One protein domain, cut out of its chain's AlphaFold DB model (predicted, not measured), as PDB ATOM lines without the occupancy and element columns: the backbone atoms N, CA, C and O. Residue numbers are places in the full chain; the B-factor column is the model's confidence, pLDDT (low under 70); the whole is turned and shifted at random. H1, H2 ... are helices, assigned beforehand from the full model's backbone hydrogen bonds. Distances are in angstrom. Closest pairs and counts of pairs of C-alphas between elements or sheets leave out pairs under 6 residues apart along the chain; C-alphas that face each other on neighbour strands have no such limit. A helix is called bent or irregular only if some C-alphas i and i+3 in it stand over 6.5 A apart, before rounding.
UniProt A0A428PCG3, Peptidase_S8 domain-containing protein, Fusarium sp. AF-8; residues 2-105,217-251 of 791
ATOM      1  N   ASN A   2      83.615 122.160 130.908       88.31
ATOM      2  CA  ASN A   2      84.508 123.186 131.467       88.31
ATOM      3  C   ASN A   2      85.710 123.445 130.533       88.31
ATOM      4  O   ASN A   2      85.829 122.820 129.476       88.31
ATOM      5  N   CYS A   3      86.607 124.356 130.916       87.31
ATOM      6  CA  CYS A   3      87.781 124.723 130.116       87.31
ATOM      7  C   CYS A   3      88.726 123.542 129.819       87.31
ATOM      8  O   CYS A   3      89.347 123.529 128.758       87.31
ATOM      9  N   LEU A   4      88.787 122.518 130.681       90.50
ATOM     10  CA  LEU A   4      89.625 121.332 130.464       90.50
ATOM     11  C   LEU A   4      89.137 120.493 129.281       90.50
ATOM     12  O   LEU A   4      89.956 120.012 128.503       90.50
ATOM     13  N   HIS A   5      87.818 120.375 129.084       92.19
ATOM     14  CA  HIS A   5      87.252 119.662 127.930       92.19
ATOM     15  C   HIS A   5      87.727 120.294 126.612       92.19
ATOM     16  O   HIS A   5      88.160 119.599 125.691       92.19
ATOM     17  N   VAL A   6      87.719 121.632 126.558       86.50
ATOM     18  CA  VAL A   6      88.257 122.405 125.431       86.50
ATOM     19  C   VAL A   6      89.779 122.248 125.345       86.50
ATOM     20  O   VAL A   6      90.306 122.052 124.255       86.50
ATOM     21  N   GLY A   7      90.487 122.261 126.478       85.56
ATOM     22  CA  GLY A   7      91.934 122.057 126.555       85.56
ATOM     23  C   GLY A   7      92.398 120.718 125.972       85.56
ATOM     24  O   GLY A   7      93.365 120.690 125.209       85.56
ATOM     25  N   VAL A   8      91.677 119.628 126.262       85.94
ATOM     26  CA  VAL A   8      91.937 118.283 125.719       85.94
ATOM     27  C   VAL A   8      91.581 118.190 124.233       85.94
ATOM     28  O   VAL A   8      92.356 117.616 123.467       85.94
ATOM     29  N   ASP A   9      90.451 118.752 123.779       83.69
ATOM     30  CA  ASP A   9      90.102 118.725 122.345       83.69
ATOM     31  C   ASP A   9      91.045 119.582 121.487       83.69
ATOM     32  O   ASP A   9      91.475 119.144 120.417       83.69
ATOM     33  N   LYS A  10      91.428 120.770 121.973       84.69
ATOM     34  CA  LYS A  10      92.315 121.707 121.266       84.69
ATOM     35  C   LYS A  10      93.810 121.450 121.476       84.69
ATOM     36  O   LYS A  10      94.604 122.049 120.758       84.69
ATOM     37  N   ARG A  11      94.194 120.559 122.402       77.69
ATOM     38  CA  ARG A  11      95.591 120.266 122.794       77.69
ATOM     39  C   ARG A  11      96.376 121.529 123.182       77.69
ATOM     40  O   ARG A  11      97.370 121.877 122.545       77.69
ATOM     41  N   VAL A  12      95.921 122.230 124.219       85.44
ATOM     42  CA  VAL A  12      96.659 123.389 124.757       85.44
ATOM     43  C   VAL A  12      98.025 122.966 125.317       85.44
ATOM     44  O   VAL A  12      98.158 121.881 125.877       85.44
ATOM     45  N   LYS A  13      99.048 123.824 125.173       80.81
ATOM     46  CA  LYS A  13     100.458 123.501 125.496       80.81
ATOM     47  C   LYS A  13     100.741 123.178 126.973       80.81
ATOM     48  O   LYS A  13     101.808 122.664 127.263       80.81
ATOM     49  N   PHE A  14      99.820 123.519 127.868       84.56
ATOM     50  CA  PHE A  14      99.928 123.420 129.330       84.56
ATOM     51  C   PHE A  14      98.801 122.543 129.916       84.56
ATOM     52  O   PHE A  14      98.302 122.778 131.017       84.56
ATOM     53  N   LEU A  15      98.314 121.577 129.129       86.50
ATOM     54  CA  LEU A  15      97.211 120.688 129.504       86.50
ATOM     55  C   LEU A  15      97.557 119.786 130.699       86.50
ATOM     56  O   LEU A  15      96.700 119.533 131.540       86.50
ATOM     57  N   ASP A  16      98.802 119.335 130.775       86.81
ATOM     58  CA  ASP A  16      99.391 118.623 131.907       86.81
ATOM     59  C   ASP A  16      99.285 119.438 133.205       86.81
ATOM     60  O   ASP A  16      98.674 118.976 134.167       86.81
ATOM     61  N   LEU A  17      99.754 120.690 133.198       88.44
ATOM     62  CA  LEU A  17      99.672 121.592 134.348       88.44
ATOM     63  C   LEU A  17      98.216 121.868 134.757       88.44
ATOM     64  O   LEU A  17      97.908 121.955 135.945       88.44
ATOM     65  N   LEU A  18      97.305 121.991 133.787       90.12
ATOM     66  CA  LEU A  18      95.878 122.168 134.060       90.12
ATOM     67  C   LEU A  18      95.248 120.927 134.712       90.12
ATOM     68  O   LEU A  18      94.477 121.078 135.658       90.12
ATOM     69  N   VAL A  19      95.583 119.716 134.255       92.00
ATOM     70  CA  VAL A  19      95.133 118.459 134.885       92.00
ATOM     71  C   VAL A  19      95.726 118.314 136.289       92.00
ATOM     72  O   VAL A  19      95.010 117.952 137.224       92.00
ATOM     73  N   ASP A  20      96.998 118.665 136.476       90.25
ATOM     74  CA  ASP A  20      97.681 118.623 137.773       90.25
ATOM     75  C   ASP A  20      97.088 119.616 138.785       90.25
ATOM     76  O   ASP A  20      97.029 119.304 139.976       90.25
ATOM     77  N   ARG A  21      96.589 120.775 138.333       92.62
ATOM     78  CA  ARG A  21      95.980 121.804 139.197       92.62
ATOM     79  C   ARG A  21      94.469 121.674 139.399       92.62
ATOM     80  O   ARG A  21      93.974 122.189 140.395       92.62
ATOM     81  N   ALA A  22      93.746 121.005 138.504       94.00
ATOM     82  CA  ALA A  22      92.305 120.798 138.639       94.00
ATOM     83  C   ALA A  22      91.952 119.907 139.841       94.00
ATOM     84  O   ALA A  22      92.661 118.944 140.136       94.00
ATOM     85  N   ASP A  23      90.839 120.189 140.511       93.69
ATOM     86  CA  ASP A  23      90.289 119.316 141.547       93.69
ATOM     87  C   ASP A  23      89.610 118.057 140.943       93.69
ATOM     88  O   ASP A  23      89.268 118.043 139.751       93.69
ATOM     89  N   PRO A  24      89.396 116.990 141.739       94.62
ATOM     90  CA  PRO A  24      88.776 115.748 141.271       94.62
ATOM     91  C   PRO A  24      87.389 115.922 140.632       94.62
ATOM     92  O   PRO A  24      87.106 115.287 139.614       94.62
ATOM     93  N   LEU A  25      86.535 116.799 141.176       93.12
ATOM     94  CA  LEU A  25      85.170 117.014 140.680       93.12
ATOM     95  C   LEU A  25      85.185 117.736 139.327       93.12
ATOM     96  O   LEU A  25      84.451 117.357 138.414       93.12
ATOM     97  N   THR A  26      86.075 118.713 139.140       93.69
ATOM     98  CA  THR A  26      86.295 119.389 137.851       93.69
ATOM     99  C   THR A  26      86.807 118.429 136.768       93.69
ATOM    100  O   THR A  26      86.459 118.595 135.593       93.69
ATOM    101  N   LEU A  27      87.587 117.404 137.127       93.31
ATOM    102  CA  LEU A  27      88.018 116.350 136.196       93.31
ATOM    103  C   LEU A  27      86.896 115.332 135.894       93.31
ATOM    104  O   LEU A  27      86.754 114.899 134.746       93.31
ATOM    105  N   ALA A  28      86.079 114.988 136.896       94.12
ATOM    106  CA  ALA A  28      84.924 114.090 136.773       94.12
ATOM    107  C   ALA A  28      83.696 114.735 136.094       94.12
ATOM    108  O   ALA A  28      82.796 114.026 135.633       94.12
ATOM    109  N   ALA A  29      83.648 116.068 136.010       93.06
ATOM    110  CA  ALA A  29      82.546 116.823 135.421       93.06
ATOM    111  C   ALA A  29      82.235 116.393 133.976       93.06
ATOM    112  O   ALA A  29      83.136 116.140 133.175       93.06
ATOM    113  N   LYS A  30      80.941 116.372 133.629       93.25
ATOM    114  CA  LYS A  30      80.444 115.931 132.317       93.25
ATOM    115  C   LYS A  30      80.148 117.095 131.353       93.25
ATOM    116  O   LYS A  30      79.842 118.227 131.752       93.25
ATOM    117  N   ASP A  31      80.250 116.836 130.050       93.19
ATOM    118  CA  ASP A  31      79.797 117.726 128.973       93.19
ATOM    119  C   ASP A  31      78.287 117.577 128.672       93.19
ATOM    120  O   ASP A  31      77.560 116.846 129.347       93.19
ATOM    121  N   ALA A  32      77.795 118.286 127.649       92.81
ATOM    122  CA  ALA A  32      76.391 118.214 127.230       92.81
ATOM    123  C   ALA A  32      75.960 116.813 126.738       92.81
ATOM    124  O   ALA A  32      74.776 116.479 126.807       92.81
ATOM    125  N   ASN A  33      76.910 115.978 126.309       92.62
ATOM    126  CA  ASN A  33      76.720 114.595 125.864       92.62
ATOM    127  C   ASN A  33      76.959 113.576 127.001       92.62
ATOM    128  O   ASN A  33      76.871 112.367 126.793       92.62
ATOM    129  N   GLY A  34      77.255 114.040 128.219       93.69
ATOM    130  CA  GLY A  34      77.589 113.187 129.359       93.69
ATOM    131  C   GLY A  34      79.031 112.665 129.365       93.69
ATOM    132  O   GLY A  34      79.362 111.859 130.230       93.69
ATOM    133  N   ASN A  35      79.888 113.090 128.435       94.62
ATOM    134  CA  ASN A  35      81.291 112.683 128.415       94.62
ATOM    135  C   ASN A  35      82.040 113.369 129.560       94.62
ATOM    136  O   ASN A  35      81.964 114.589 129.693       94.62
ATOM    137  N   THR A  36      82.790 112.606 130.352       94.81
ATOM    138  CA  THR A  36      83.806 113.158 131.268       94.81
ATOM    139  C   THR A  36      85.055 113.583 130.492       94.81
ATOM    140  O   THR A  36      85.236 113.200 129.330       94.81
ATOM    141  N   LEU A  37      85.983 114.294 131.141       94.69
ATOM    142  CA  LEU A  37      87.274 114.642 130.535       94.69
ATOM    143  C   LEU A  37      88.024 113.410 129.991       94.69
ATOM    144  O   LEU A  37      88.638 113.472 128.924       94.69
ATOM    145  N   LEU A  38      87.920 112.278 130.695       96.06
ATOM    146  CA  LEU A  38      88.543 111.009 130.326       96.06
ATOM    147  C   LEU A  38      88.016 110.461 128.991       96.06
ATOM    148  O   LEU A  38      88.823 110.069 128.154       96.06
ATOM    149  N   HIS A  39      86.700 110.506 128.741       96.50
ATOM    150  CA  HIS A  39      86.107 110.098 127.455       96.50
ATOM    151  C   HIS A  39      86.731 110.863 126.282       96.50
ATOM    152  O   HIS A  39      87.120 110.273 125.275       96.50
ATOM    153  N   ILE A  40      86.874 112.182 126.445       95.44
ATOM    154  CA  ILE A  40      87.455 113.062 125.431       95.44
ATOM    155  C   ILE A  40      88.958 112.784 125.279       95.44
ATOM    156  O   ILE A  40      89.471 112.813 124.160       95.44
ATOM    157  N   ALA A  41      89.680 112.494 126.364       95.56
ATOM    158  CA  ALA A  41      91.123 112.241 126.347       95.56
ATOM    159  C   ALA A  41      91.522 110.922 125.662       95.56
ATOM    160  O   ALA A  41      92.611 110.859 125.084       95.56
ATOM    161  N   VAL A  42      90.663 109.899 125.699       97.00
ATOM    162  CA  VAL A  42      90.964 108.550 125.179       97.00
ATOM    163  C   VAL A  42      90.580 108.338 123.711       97.00
ATOM    164  O   VAL A  42      90.863 107.278 123.162       97.00
ATOM    165  N   GLU A  43      89.952 109.305 123.039       96.38
ATOM    166  CA  GLU A  43      89.565 109.174 121.626       96.38
ATOM    167  C   GLU A  43      90.750 108.799 120.710       96.38
ATOM    168  O   GLU A  43      91.825 109.394 120.794       96.38
ATOM    169  N   TYR A  44      90.538 107.908 119.733       95.69
ATOM    170  CA  TYR A  44      91.597 107.435 118.819       95.69
ATOM    171  C   TYR A  44      92.402 108.559 118.130       95.69
ATOM    172  O   TYR A  44      93.629 108.501 118.081       95.69
ATOM    173  N   LYS A  45      91.747 109.646 117.674       93.19
ATOM    174  CA  LYS A  45      92.430 110.819 117.069       93.19
ATOM    175  C   LYS A  45      93.391 111.541 118.034       93.19
ATOM    176  O   LYS A  45      94.184 112.392 117.608       93.19
ATOM    177  N   LYS A  46      93.288 111.265 119.339       92.25
ATOM    178  CA  LYS A  46      94.107 111.877 120.386       92.25
ATOM    179  C   LYS A  46      95.364 111.069 120.724       92.25
ATOM    180  O   LYS A  46      96.371 111.695 121.054       92.25
ATOM    181  N   CYS A  47      95.366 109.750 120.521       93.00
ATOM    182  CA  CYS A  47      96.508 108.861 120.764       93.00
ATOM    183  C   CYS A  47      97.759 109.254 119.947       93.00
ATOM    184  O   CYS A  47      97.896 108.949 118.763       93.00
ATOM    185  N   ARG A  48      98.681 109.959 120.601       90.19
ATOM    186  CA  ARG A  48     100.035 110.293 120.138       90.19
ATOM    187  C   ARG A  48     100.988 110.087 121.317       90.19
ATOM    188  O   ARG A  48     100.519 109.981 122.451       90.19
ATOM    189  N   ARG A  49     102.299 110.126 121.063       84.00
ATOM    190  CA  ARG A  49     103.335 110.190 122.108       84.00
ATOM    191  C   ARG A  49     102.931 111.184 123.216       84.00
ATOM    192  O   ARG A  49     102.363 112.228 122.907       84.00
ATOM    193  N   GLU A  50     103.171 110.807 124.475       86.00
ATOM    194  CA  GLU A  50     102.753 111.490 125.725       86.00
ATOM    195  C   GLU A  50     101.248 111.453 126.090       86.00
ATOM    196  O   GLU A  50     100.909 111.696 127.247       86.00
ATOM    197  N   GLN A  51     100.326 111.075 125.190       92.00
ATOM    198  CA  GLN A  51      98.881 111.076 125.505       92.00
ATOM    199  C   GLN A  51      98.510 110.108 126.645       92.00
ATOM    200  O   GLN A  51      97.616 110.413 127.434       92.00
ATOM    201  N   LEU A  52      99.190 108.957 126.746       94.81
ATOM    202  CA  LEU A  52      98.951 107.973 127.808       94.81
ATOM    203  C   LEU A  52      99.199 108.569 129.202       94.81
ATOM    204  O   LEU A  52      98.349 108.436 130.072       94.81
ATOM    205  N   THR A  53     100.292 109.310 129.383       93.94
ATOM    206  CA  THR A  53     100.649 109.946 130.660       93.94
ATOM    207  C   THR A  53      99.612 110.984 131.106       93.94
ATOM    208  O   THR A  53      99.358 111.143 132.297       93.94
ATOM    209  N   ILE A  54      98.962 111.673 130.161       93.38
ATOM    210  CA  ILE A  54      97.844 112.582 130.464       93.38
ATOM    211  C   ILE A  54      96.614 111.781 130.920       93.38
ATOM    212  O   ILE A  54      95.957 112.163 131.886       93.38
ATOM    213  N   ILE A  55      96.314 110.657 130.261       96.38
ATOM    214  CA  ILE A  55      95.203 109.762 130.628       96.38
ATOM    215  C   ILE A  55      95.420 109.158 132.025       96.38
ATOM    216  O   ILE A  55      94.495 109.172 132.834       96.38
ATOM    217  N   GLU A  56      96.637 108.707 132.338       96.69
ATOM    218  CA  GLU A  56      97.034 108.208 133.663       96.69
ATOM    219  C   GLU A  56      96.820 109.266 134.757       96.69
ATOM    220  O   GLU A  56      96.197 108.978 135.778       96.69
ATOM    221  N   ARG A  57      97.260 110.513 134.527       95.44
ATOM    222  CA  ARG A  57      97.053 111.637 135.462       95.44
ATOM    223  C   ARG A  57      95.576 111.959 135.683       95.44
ATOM    224  O   ARG A  57      95.185 112.208 136.821       95.44
ATOM    225  N   ILE A  58      94.760 111.943 134.623       96.00
ATOM    226  CA  ILE A  58      93.307 112.152 134.733       96.00
ATOM    227  C   ILE A  58      92.696 111.048 135.602       96.00
ATOM    228  O   ILE A  58      92.055 111.366 136.598       96.00
ATOM    229  N   VAL A  59      92.943 109.773 135.276       96.56
ATOM    230  CA  VAL A  59      92.398 108.626 136.022       96.56
ATOM    231  C   VAL A  59      92.789 108.686 137.498       96.56
ATOM    232  O   VAL A  59      91.904 108.710 138.350       96.56
ATOM    233  N   ASN A  60      94.084 108.813 137.801       94.88
ATOM    234  CA  ASN A  60      94.591 108.820 139.177       94.88
ATOM    235  C   ASN A  60      93.988 109.934 140.052       94.88
ATOM    236  O   ASN A  60      93.959 109.795 141.271       94.88
ATOM    237  N   LYS A  61      93.524 111.038 139.451       95.12
ATOM    238  CA  LYS A  61      92.927 112.171 140.170       95.12
ATOM    239  C   LYS A  61      91.401 112.210 140.158       95.12
ATOM    240  O   LYS A  61      90.834 112.897 141.003       95.12
ATOM    241  N   SER A  62      90.732 111.554 139.208       94.56
ATOM    242  CA  SER A  62      89.276 111.675 139.033       94.56
ATOM    243  C   SER A  62      88.481 110.414 139.348       94.56
ATOM    244  O   SER A  62      87.262 110.508 139.424       94.56
ATOM    245  N   ASP A  63      89.112 109.244 139.492       94.44
ATOM    246  CA  ASP A  63      88.382 107.968 139.552       94.44
ATOM    247  C   ASP A  63      87.363 107.892 140.702       94.44
ATOM    248  O   ASP A  63      86.191 107.606 140.464       94.44
ATOM    249  N   GLN A  64      87.772 108.258 141.921       93.06
ATOM    250  CA  GLN A  64      86.876 108.289 143.084       93.06
ATOM    251  C   GLN A  64      85.731 109.298 142.899       93.06
ATOM    252  O   GLN A  64      84.568 108.991 143.148       93.06
ATOM    253  N   ALA A  65      86.034 110.477 142.350       93.56
ATOM    254  CA  ALA A  65      85.033 111.496 142.047       93.56
ATOM    255  C   ALA A  65      84.049 111.068 140.940       93.56
ATOM    256  O   ALA A  65      82.931 111.577 140.897       93.56
ATOM    257  N   ILE A  66      84.430 110.136 140.054       92.62
ATOM    258  CA  ILE A  66      83.538 109.520 139.057       92.62
ATOM    259  C   ILE A  66      82.627 108.463 139.701       92.62
ATOM    260  O   ILE A  66      81.485 108.326 139.264       92.62
ATOM    261  N   LEU A  67      83.100 107.745 140.726       87.75
ATOM    262  CA  LEU A  67      82.294 106.789 141.493       87.75
ATOM    263  C   LEU A  67      81.238 107.485 142.365       87.75
ATOM    264  O   LEU A  67      80.088 107.053 142.386       87.75
ATOM    265  N   GLU A  68      81.619 108.558 143.060       86.94
ATOM    266  CA  GLU A  68      80.781 109.218 144.074       86.94
ATOM    267  C   GLU A  68      79.917 110.369 143.528       86.94
ATOM    268  O   GLU A  68      78.866 110.672 144.086       86.94
ATOM    269  N   GLY A  69      80.360 111.047 142.461       77.31
ATOM    270  CA  GLY A  69      79.802 112.338 142.044       77.31
ATOM    271  C   GLY A  69      78.732 112.286 140.942       77.31
ATOM    272  O   GLY A  69      77.570 112.617 141.184       77.31
ATOM    273  N   PRO A  70      79.098 112.006 139.675       72.88
ATOM    274  CA  PRO A  70      78.223 112.261 138.539       72.88
ATOM    275  C   PRO A  70      77.158 111.166 138.339       72.88
ATOM    276  O   PRO A  70      77.481 109.975 138.355       72.88
ATOM    277  N   PRO A  71      75.909 111.527 137.977       68.88
ATOM    278  CA  PRO A  71      74.907 110.540 137.591       68.88
ATOM    279  C   PRO A  71      75.404 109.702 136.404       68.88
ATOM    280  O   PRO A  71      76.060 110.204 135.481       68.88
ATOM    281  N   ASN A  72      75.088 108.408 136.439       79.31
ATOM    282  CA  ASN A  72      75.616 107.362 135.555       79.31
ATOM    283  C   ASN A  72      77.133 107.084 135.660       79.31
ATOM    284  O   ASN A  72      77.633 106.335 134.825       79.31
ATOM    285  N   GLY A  73      77.865 107.636 136.638       89.69
ATOM    286  CA  GLY A  73      79.259 107.264 136.937       89.69
ATOM    287  C   GLY A  73      80.184 107.297 135.716       89.69
ATOM    288  O   GLY A  73      80.240 108.306 135.007       89.69
ATOM    289  N   ASP A  74      80.839 106.173 135.414       93.00
ATOM    290  CA  ASP A  74      81.724 105.995 134.251       93.00
ATOM    291  C   ASP A  74      81.057 106.186 132.874       93.00
ATOM    292  O   ASP A  74      81.768 106.279 131.880       93.00
ATOM    293  N   PHE A  75      79.726 106.246 132.768       94.06
ATOM    294  CA  PHE A  75      79.021 106.195 131.481       94.06
ATOM    295  C   PHE A  75      78.538 107.571 130.993       94.06
ATOM    296  O   PHE A  75      78.001 108.381 131.762       94.06
ATOM    297  N   ASN A  76      78.684 107.825 129.688       93.31
ATOM    298  CA  ASN A  76      78.096 108.985 129.007       93.31
ATOM    299  C   ASN A  76      76.594 108.785 128.682       93.31
ATOM    300  O   ASN A  76      76.008 107.752 129.017       93.31
ATOM    301  N   LYS A  77      75.942 109.757 128.019       92.44
ATOM    302  CA  LYS A  77      74.508 109.648 127.657       92.44
ATOM    303  C   LYS A  77      74.206 108.557 126.621       92.44
ATOM    304  O   LYS A  77      73.069 108.106 126.554       92.44
ATOM    305  N   GLU A  78      75.198 108.117 125.846       90.88
ATOM    306  CA  GLU A  78      75.074 106.979 124.919       90.88
ATOM    307  C   GLU A  78      75.224 105.620 125.638       90.88
ATOM    308  O   GLU A  78      75.101 104.573 125.007       90.88
ATOM    309  N   GLY A  79      75.495 105.609 126.951       90.88
ATOM    310  CA  GLY A  79      75.758 104.385 127.715       90.88
ATOM    311  C   GLY A  79      77.145 103.786 127.460       90.88
ATOM    312  O   GLY A  79      77.363 102.609 127.749       90.88
ATOM    313  N   MET A  80      78.077 104.578 126.924       93.19
ATOM    314  CA  MET A  80      79.458 104.176 126.654       93.19
ATOM    315  C   MET A  80      80.358 104.569 127.825       93.19
ATOM    316  O   MET A  80      80.260 105.686 128.328       93.19
ATOM    317  N   SER A  81      81.251 103.663 128.227       95.62
ATOM    318  CA  SER A  81      82.398 103.954 129.098       95.62
ATOM    319  C   SER A  81      83.543 104.592 128.290       95.62
ATOM    320  O   SER A  81      83.557 104.460 127.061       95.62
ATOM    321  N   PRO A  82      84.581 105.183 128.916       97.19
ATOM    322  CA  PRO A  82      85.785 105.625 128.210       97.19
ATOM    323  C   PRO A  82      86.468 104.505 127.414       97.19
ATOM    324  O   PRO A  82      86.935 104.741 126.302       97.19
ATOM    325  N   TYR A  83      86.479 103.271 127.930       97.44
ATOM    326  CA  TYR A  83      87.040 102.115 127.223       97.44
ATOM    327  C   TYR A  83      86.257 101.785 125.942       97.44
ATOM    328  O   TYR A  83      86.842 101.673 124.861       97.44
ATOM    329  N   LEU A  84      84.925 101.709 126.022       95.81
ATOM    330  CA  LEU A  84      84.080 101.486 124.846       95.81
ATOM    331  C   LEU A  84      84.144 102.668 123.873       95.81
ATOM    332  O   LEU A  84      84.204 102.462 122.662       95.81
ATOM    333  N   HIS A  85      84.203 103.900 124.379       96.62
ATOM    334  CA  HIS A  85      84.351 105.110 123.574       96.62
ATOM    335  C   HIS A  85      85.692 105.137 122.814       96.62
ATOM    336  O   HIS A  85      85.732 105.474 121.626       96.62
ATOM    337  N   HIS A  86      86.790 104.702 123.442       97.44
ATOM    338  CA  HIS A  86      88.074 104.496 122.765       97.44
ATOM    339  C   HIS A  86      87.941 103.487 121.611       97.44
ATOM    340  O   HIS A  86      88.288 103.798 120.468       97.44
ATOM    341  N   LYS A  87      87.372 102.302 121.874       95.69
ATOM    342  CA  LYS A  87      87.198 101.246 120.858       95.69
ATOM    343  C   LYS A  87      86.283 101.683 119.712       95.69
ATOM    344  O   LYS A  87      86.591 101.424 118.549       95.69
ATOM    345  N   GLU A  88      85.213 102.409 120.011       95.25
ATOM    346  CA  GLU A  88      84.262 102.891 119.012       95.25
ATOM    347  C   GLU A  88      84.835 104.035 118.161       95.25
ATOM    348  O   GLU A  88      84.667 104.050 116.939       95.25
ATOM    349  N   THR A  89      85.587 104.971 118.752       96.50
ATOM    350  CA  THR A  89      86.271 106.021 117.973       96.50
ATOM    351  C   THR A  89      87.371 105.445 117.077       96.50
ATOM    352  O   THR A  89      87.507 105.879 115.931       96.50
ATOM    353  N   LYS A  90      88.086 104.410 117.541       95.88
ATOM    354  CA  LYS A  90      89.042 103.603 116.761       95.88
ATOM    355  C   LYS A  90      88.363 102.871 115.596       95.88
ATOM    356  O   LYS A  90      88.855 102.939 114.468       95.88
ATOM    357  N   ARG A  91      87.199 102.244 115.820       95.38
ATOM    358  CA  ARG A  91      86.388 101.607 114.763       95.38
ATOM    359  C   ARG A  91      85.936 102.625 113.709       95.38
ATOM    360  O   ARG A  91      86.245 102.453 112.529       95.38
ATOM    361  N   LYS A  92      85.288 103.722 114.129       95.62
ATOM    362  CA  LYS A  92      84.816 104.800 113.234       95.62
ATOM    363  C   LYS A  92      85.956 105.427 112.422       95.62
ATOM    364  O   LYS A  92      85.749 105.778 111.261       95.62
ATOM    365  N   ALA A  93      87.150 105.583 113.000       93.62
ATOM    366  CA  ALA A  93      88.316 106.107 112.287       93.62
ATOM    367  C   ALA A  93      88.789 105.151 111.179       93.62
ATOM    368  O   ALA A  93      88.859 105.557 110.019       93.62
ATOM    369  N   ARG A  94      88.995 103.869 111.508       92.50
ATOM    370  CA  ARG A  94      89.431 102.842 110.546       92.50
ATOM    371  C   ARG A  94      88.424 102.619 109.415       92.50
ATOM    372  O   ARG A  94      88.813 102.370 108.278       92.50
ATOM    373  N   GLU A  95      87.125 102.748 109.682       93.88
ATOM    374  CA  GLU A  95      86.095 102.702 108.634       93.88
ATOM    375  C   GLU A  95      86.155 103.905 107.689       93.88
ATOM    376  O   GLU A  95      85.984 103.741 106.481       93.88
ATOM    377  N   ARG A  96      86.444 105.107 108.204       92.44
ATOM    378  CA  ARG A  96      86.652 106.304 107.373       92.44
ATOM    379  C   ARG A  96      87.914 106.185 106.518       92.44
ATOM    380  O   ARG A  96      87.878 106.575 105.357       92.44
ATOM    381  N   GLU A  97      88.993 105.626 107.058       89.56
ATOM    382  CA  GLU A  97      90.231 105.347 106.315       89.56
ATOM    383  C   GLU A  97      89.987 104.334 105.186       89.56
ATOM    384  O   GLU A  97      90.332 104.607 104.038       89.56
ATOM    385  N   LYS A  98      89.287 103.223 105.466       91.50
ATOM    386  CA  LYS A  98      88.888 102.236 104.444       91.50
ATOM    387  C   LYS A  98      88.005 102.833 103.343       91.50
ATOM    388  O   LYS A  98      88.199 102.505 102.175       91.50
ATOM    389  N   ARG A  99      87.044 103.701 103.689       92.69
ATOM    390  CA  ARG A  99      86.188 104.386 102.699       92.69
ATOM    391  C   ARG A  99      87.001 105.320 101.803       92.69
ATOM    392  O   ARG A  99      86.888 105.210 100.590       92.69
ATOM    393  N   LYS A 100      87.885 106.142 102.380       91.00
ATOM    394  CA  LYS A 100      88.788 107.018 101.614       91.00
ATOM    395  C   LYS A 100      89.685 106.239 100.655       91.00
ATOM    396  O   LYS A 100      89.714 106.568  99.479       91.00
ATOM    397  N   ALA A 101      90.327 105.168 101.125       88.00
ATOM    398  CA  ALA A 101      91.167 104.324 100.275       88.00
ATOM    399  C   ALA A 101      90.377 103.686  99.114       88.00
ATOM    400  O   ALA A 101      90.898 103.544  98.009       88.00
ATOM    401  N   LYS A 102      89.099 103.338  99.337       88.88
ATOM    402  CA  LYS A 102      88.209 102.851  98.275       88.88
ATOM    403  C   LYS A 102      87.865 103.954  97.263       88.88
ATOM    404  O   LYS A 102      87.976 103.719  96.065       88.88
ATOM    405  N   GLU A 103      87.492 105.145  97.732       88.31
ATOM    406  CA  GLU A 103      87.185 106.308  96.882       88.31
ATOM    407  C   GLU A 103      88.408 106.775  96.067       88.31
ATOM    408  O   GLU A 103      88.271 107.155  94.905       88.31
ATOM    409  N   GLU A 104      89.609 106.724  96.647       84.12
ATOM    410  CA  GLU A 104      90.875 107.032  95.969       84.12
ATOM    411  C   GLU A 104      91.198 105.975  94.900       84.12
ATOM    412  O   GLU A 104      91.408 106.336  93.741       84.12
ATOM    413  N   GLY A 105      91.093 104.679  95.217       82.12
ATOM    414  CA  GLY A 105      91.282 103.601  94.235       82.12
ATOM    415  C   GLY A 105      90.242 103.585  93.102       82.12
ATOM    416  O   GLY A 105      90.556 103.201  91.974       82.12
ATOM    417  N   ASP A 217      99.506 107.294 116.850       93.44
ATOM    418  CA  ASP A 217     100.447 106.245 117.242       93.44
ATOM    419  C   ASP A 217      99.692 104.992 117.713       93.44
ATOM    420  O   ASP A 217      99.079 104.984 118.782       93.44
ATOM    421  N   GLU A 218      99.759 103.920 116.922       93.50
ATOM    422  CA  GLU A 218      99.132 102.629 117.227       93.50
ATOM    423  C   GLU A 218      99.724 101.939 118.473       93.50
ATOM    424  O   GLU A 218      99.019 101.163 119.124       93.50
ATOM    425  N   ALA A 219     100.972 102.238 118.863       95.06
ATOM    426  CA  ALA A 219     101.526 101.756 120.129       95.06
ATOM    427  C   ALA A 219     100.820 102.435 121.312       95.06
ATOM    428  O   ALA A 219     100.285 101.746 122.184       95.06
ATOM    429  N   THR A 220     100.698 103.769 121.288       96.06
ATOM    430  CA  THR A 220      99.880 104.526 122.252       96.06
ATOM    431  C   THR A 220      98.419 104.060 122.258       96.06
ATOM    432  O   THR A 220      97.846 103.914 123.333       96.06
ATOM    433  N   VAL A 221      97.800 103.785 121.102       96.38
ATOM    434  CA  VAL A 221      96.415 103.265 121.030       96.38
ATOM    435  C   VAL A 221      96.277 101.954 121.813       96.38
ATOM    436  O   VAL A 221      95.388 101.837 122.654       96.38
ATOM    437  N   LYS A 222      97.162 100.975 121.578       96.12
ATOM    438  CA  LYS A 222      97.154  99.699 122.319       96.12
ATOM    439  C   LYS A 222      97.440  99.893 123.810       96.12
ATOM    440  O   LYS A 222      96.812  99.234 124.635       96.12
ATOM    441  N   ALA A 223      98.356 100.795 124.156       96.81
ATOM    442  CA  ALA A 223      98.706 101.081 125.542       96.81
ATOM    443  C   ALA A 223      97.541 101.729 126.312       96.81
ATOM    444  O   ALA A 223      97.275 101.326 127.439       96.81
ATOM    445  N   VAL A 224      96.789 102.648 125.691       97.56
ATOM    446  CA  VAL A 224      95.559 103.227 126.266       97.56
ATOM    447  C   VAL A 224      94.475 102.162 126.448       97.56
ATOM    448  O   VAL A 224      93.868 102.099 127.516       97.56
ATOM    449  N   GLU A 225      94.253 101.289 125.457       96.88
ATOM    450  CA  GLU A 225      93.275 100.195 125.563       96.88
ATOM    451  C   GLU A 225      93.623  99.232 126.717       96.88
ATOM    452  O   GLU A 225      92.757  98.927 127.541       96.88
ATOM    453  N   ARG A 226      94.900  98.828 126.850       96.69
ATOM    454  CA  ARG A 226      95.376  97.978 127.960       96.69
ATOM    455  C   ARG A 226      95.337  98.697 129.312       96.69
ATOM    456  O   ARG A 226      94.938  98.081 130.296       96.69
ATOM    457  N   PHE A 227      95.718  99.975 129.374       97.81
ATOM    458  CA  PHE A 227      95.696 100.767 130.607       97.81
ATOM    459  C   PHE A 227      94.278 100.903 131.169       97.81
ATOM    460  O   PHE A 227      94.060 100.574 132.331       97.81
ATOM    461  N   LEU A 228      93.306 101.310 130.342       98.06
ATOM    462  CA  LEU A 228      91.910 101.438 130.771       98.06
ATOM    463  C   LEU A 228      91.341 100.094 131.234       98.06
ATOM    464  O   LEU A 228      90.690 100.033 132.273       98.06
ATOM    465  N   LYS A 229      91.617  99.006 130.504       97.44
ATOM    466  CA  LYS A 229      91.164  97.663 130.884       97.44
ATOM    467  C   LYS A 229      91.738  97.225 132.234       97.44
ATOM    468  O   LYS A 229      90.981  96.806 133.103       97.44
ATOM    469  N   LEU A 230      93.050  97.378 132.434       96.62
ATOM    470  CA  LEU A 230      93.709  97.106 133.716       96.62
ATOM    471  C   LEU A 230      93.163  97.986 134.846       96.62
ATOM    472  O   LEU A 230      92.993  97.500 135.957       96.62
ATOM    473  N   HIS A 231      92.901  99.270 134.587       96.69
ATOM    474  CA  HIS A 231      92.317 100.177 135.574       96.69
ATOM    475  C   HIS A 231      90.955  99.672 136.050       96.69
ATOM    476  O   HIS A 231      90.800  99.360 137.227       96.69
ATOM    477  N   TYR A 232      90.003  99.489 135.133       97.00
ATOM    478  CA  TYR A 232      88.643  99.087 135.493       97.00
ATOM    479  C   TYR A 232      88.561  97.681 136.097       97.00
ATOM    480  O   TYR A 232      87.768  97.466 137.008       97.00
ATOM    481  N   LEU A 233      89.403  96.736 135.662       96.56
ATOM    482  CA  LEU A 233      89.462  95.402 136.270       96.56
ATOM    483  C   LEU A 233      90.065  95.404 137.686       96.56
ATOM    484  O   LEU A 233      89.765  94.495 138.457       96.56
ATOM    485  N   ARG A 234      90.864  96.415 138.060       93.50
ATOM    486  CA  ARG A 234      91.325  96.611 139.446       93.50
ATOM    487  C   ARG A 234      90.303  97.351 140.314       93.50
ATOM    488  O   ARG A 234      90.172  97.017 141.484       93.50
ATOM    489  N   SER A 235      89.633  98.371 139.769       92.69
ATOM    490  CA  SER A 235      88.893  99.381 140.547       92.69
ATOM    491  C   SER A 235      87.367  99.252 140.525       92.69
ATOM    492  O   SER A 235      86.684 100.063 141.152       92.69
ATOM    493  N   ARG A 236      86.801  98.295 139.782       92.81
ATOM    494  CA  ARG A 236      85.346  98.106 139.655       92.81
ATOM    495  C   ARG A 236      84.937  96.680 140.001       92.81
ATOM    496  O   ARG A 236      85.657  95.722 139.722       92.81
ATOM    497  N   SER A 237      83.739  96.548 140.569       91.81
ATOM    498  CA  SER A 237      83.128  95.243 140.828       91.81
ATOM    499  C   SER A 237      82.872  94.475 139.530       91.81
ATOM    500  O   SER A 237      82.750  95.091 138.469       91.81
ATOM    501  N   TYR A 238      82.743  93.145 139.605       91.19
ATOM    502  CA  TYR A 238      82.517  92.284 138.428       91.19
ATOM    503  C   TYR A 238      81.420  92.814 137.491       91.19
ATOM    504  O   TYR A 238      81.656  92.991 136.296       91.19
ATOM    505  N   GLY A 239      80.240  93.135 138.034       88.12
ATOM    506  CA  GLY A 239      79.114  93.648 137.248       88.12
ATOM    507  C   GLY A 239      79.433  94.964 136.532       88.12
ATOM    508  O   GLY A 239      79.193  95.090 135.333       88.12
ATOM    509  N   VAL A 240      80.046  95.925 137.233       90.25
ATOM    510  CA  VAL A 240      80.386  97.239 136.660       90.25
ATOM    511  C   VAL A 240      81.531  97.128 135.649       90.25
ATOM    512  O   VAL A 240      81.445  97.711 134.570       90.25
ATOM    513  N   ALA A 241      82.569  96.338 135.936       94.06
ATOM    514  CA  ALA A 241      83.651  96.058 134.992       94.06
ATOM    515  C   ALA A 241      83.110  95.415 133.703       94.06
ATOM    516  O   ALA A 241      83.491  95.806 132.598       94.06
ATOM    517  N   MET A 242      82.154  94.494 133.830       90.88
ATOM    518  CA  MET A 242      81.494  93.860 132.694       90.88
ATOM    519  C   MET A 242      80.692  94.859 131.846       90.88
ATOM    520  O   MET A 242      80.824  94.876 130.620       90.88
ATOM    521  N   GLU A 243      79.903  95.736 132.476       90.12
ATOM    522  CA  GLU A 243      79.212  96.830 131.779       90.12
ATOM    523  C   GLU A 243      80.189  97.802 131.102       90.12
ATOM    524  O   GLU A 243      79.907  98.297 130.013       90.12
ATOM    525  N   ILE A 244      81.347  98.067 131.712       94.00
ATOM    526  CA  ILE A 244      82.370  98.970 131.171       94.00
ATOM    527  C   ILE A 244      83.092  98.369 129.965       94.00
ATOM    528  O   ILE A 244      83.395  99.114 129.032       94.00
ATOM    529  N   LEU A 245      83.383  97.064 129.966       93.94
ATOM    530  CA  LEU A 245      84.106  96.399 128.877       93.94
ATOM    531  C   LEU A 245      83.203  96.006 127.701       93.94
ATOM    532  O   LEU A 245      83.667  96.023 126.558       93.94
ATOM    533  N   TYR A 246      81.932  95.684 127.970       90.19
ATOM    534  CA  TYR A 246      80.998  95.139 126.977       90.19
ATOM    535  C   TYR A 246      79.768  96.002 126.706       90.19
ATOM    536  O   TYR A 246      79.176  95.859 125.642       90.19
ATOM    537  N   GLY A 247      79.390  96.905 127.609       86.94
ATOM    538  CA  GLY A 247      78.253  97.813 127.454       86.94
ATOM    539  C   GLY A 247      76.962  97.278 128.076       86.94
ATOM    540  O   GLY A 247      76.593  96.118 127.897       86.94
ATOM    541  N   ARG A 248      76.228  98.170 128.753       77.25
ATOM    542  CA  ARG A 248      74.954  97.893 129.455       77.25
ATOM    543  C   ARG A 248      73.869  97.254 128.586       77.25
ATOM    544  O   ARG A 248      73.073  96.457 129.067       77.25
ATOM    545  N   ASN A 249      73.840  97.616 127.303       64.56
ATOM    546  CA  ASN A 249      72.784  97.241 126.358       64.56
ATOM    547  C   ASN A 249      73.232  96.198 125.319       64.56
ATOM    548  O   ASN A 249      72.515  95.959 124.350       64.56
ATOM    549  N   THR A 250      74.415  95.591 125.467       65.38
ATOM    550  CA  THR A 250      74.932  94.645 124.466       65.38
ATOM    551  C   THR A 250      74.081  93.385 124.420       65.38
ATOM    552  O   THR A 250      74.071  92.610 125.372       65.38
ATOM    553  N   THR A 251      73.399  93.161 123.296       56.16
ATOM    554  CA  THR A 251      72.500  92.022 123.032       56.16
ATOM    555  C   THR A 251      73.250  90.713 122.760       56.16
ATOM    556  O   THR A 251      72.755  89.632 123.068       56.16
TER     557      THR A 251
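AT A GLANCE: This is residues 2 to 105 and 217 to 251 of the 791 residues of the protein "Peptidase_S8 domain-containing protein" of Fusarium sp. AF-8 (UniProt A0A428PCG3). Look for helices gathered round the short H4 in the middle, with the hairpin of H1 and H2 at one end, H5 and H7 side by side, and H8 at the opposite end; from this body the long H6 runs out as an arm, and its residues 95 to 105 stick out. The printed part has 139 residues with eight named helices, H1 to H8 in order, and no named strand: all helix, its packing mostly aligned, at shallow tilts. It is compact, with a radius of gyration of the C-alphas of 15.1 A, and spans 51 by 42 by 28 A.

HOW THE PARTS SIT: Begin at H1, residues 3 to 10, a hairpin with H2, residues 15 to 21; the closest C-alphas, of Gly 7 and Leu 15, are 6.2 A apart. H3, residues 24 to 28, touches H5, residues 51 to 68, at 58 to 66 alone, closest at C-alphas 24 and 62, 4.7 A. H4, residues 37 to 41, and H5 are the hubs, touching four helices each. H4 touches H6, residues 82 to 105, at 82 to 86 alone, with C-alphas 39 and 82 closest, 4.5 A. H7, residues 218 to 235, touches H5 at a shallow tilt of 24 degrees, the same way, with its residues 220 to 224 alone, and H5 touches H7 with residues 51 to 55 alone; the C-alphas of Val 224 and Leu 52 are closest, 6.0 A apart. H8, residues 238 to 246, forms a hairpin with H7, whose residues 229 to 233 alone touch it, closest at C-alphas 232 and 241, 5.9 A. Every O i to N i+4 pair is within hydrogen-bond range in H1, H2, H3, H4, H6, H7 and H8, and 12 of 14 in H5.

IN THESE COORDINATES: Find C-alpha 3, where H1 begins, at (87.781, 124.723, 130.116). H5 is 26.0 A long and irregular, C-alphas 61 and 64 being 7.8 A apart. H6 runs 34.5 A to C-alpha 105 at (91.282, 103.601, 94.235), and H7 25.7 A. H8 ends at C-alpha 246, (80.998, 95.139, 126.977).

THE WHOLE: The C-alphas farthest apart, of Glu 68 and Gly 105, are 51.2 A apart. Residues 106 to 216 are not printed; C-alphas 105 and 217 stand 24.9 A apart across this cut. The link from H5 to H6 is long. Confidence is under 70 at residue 71 and residues 249 to 251.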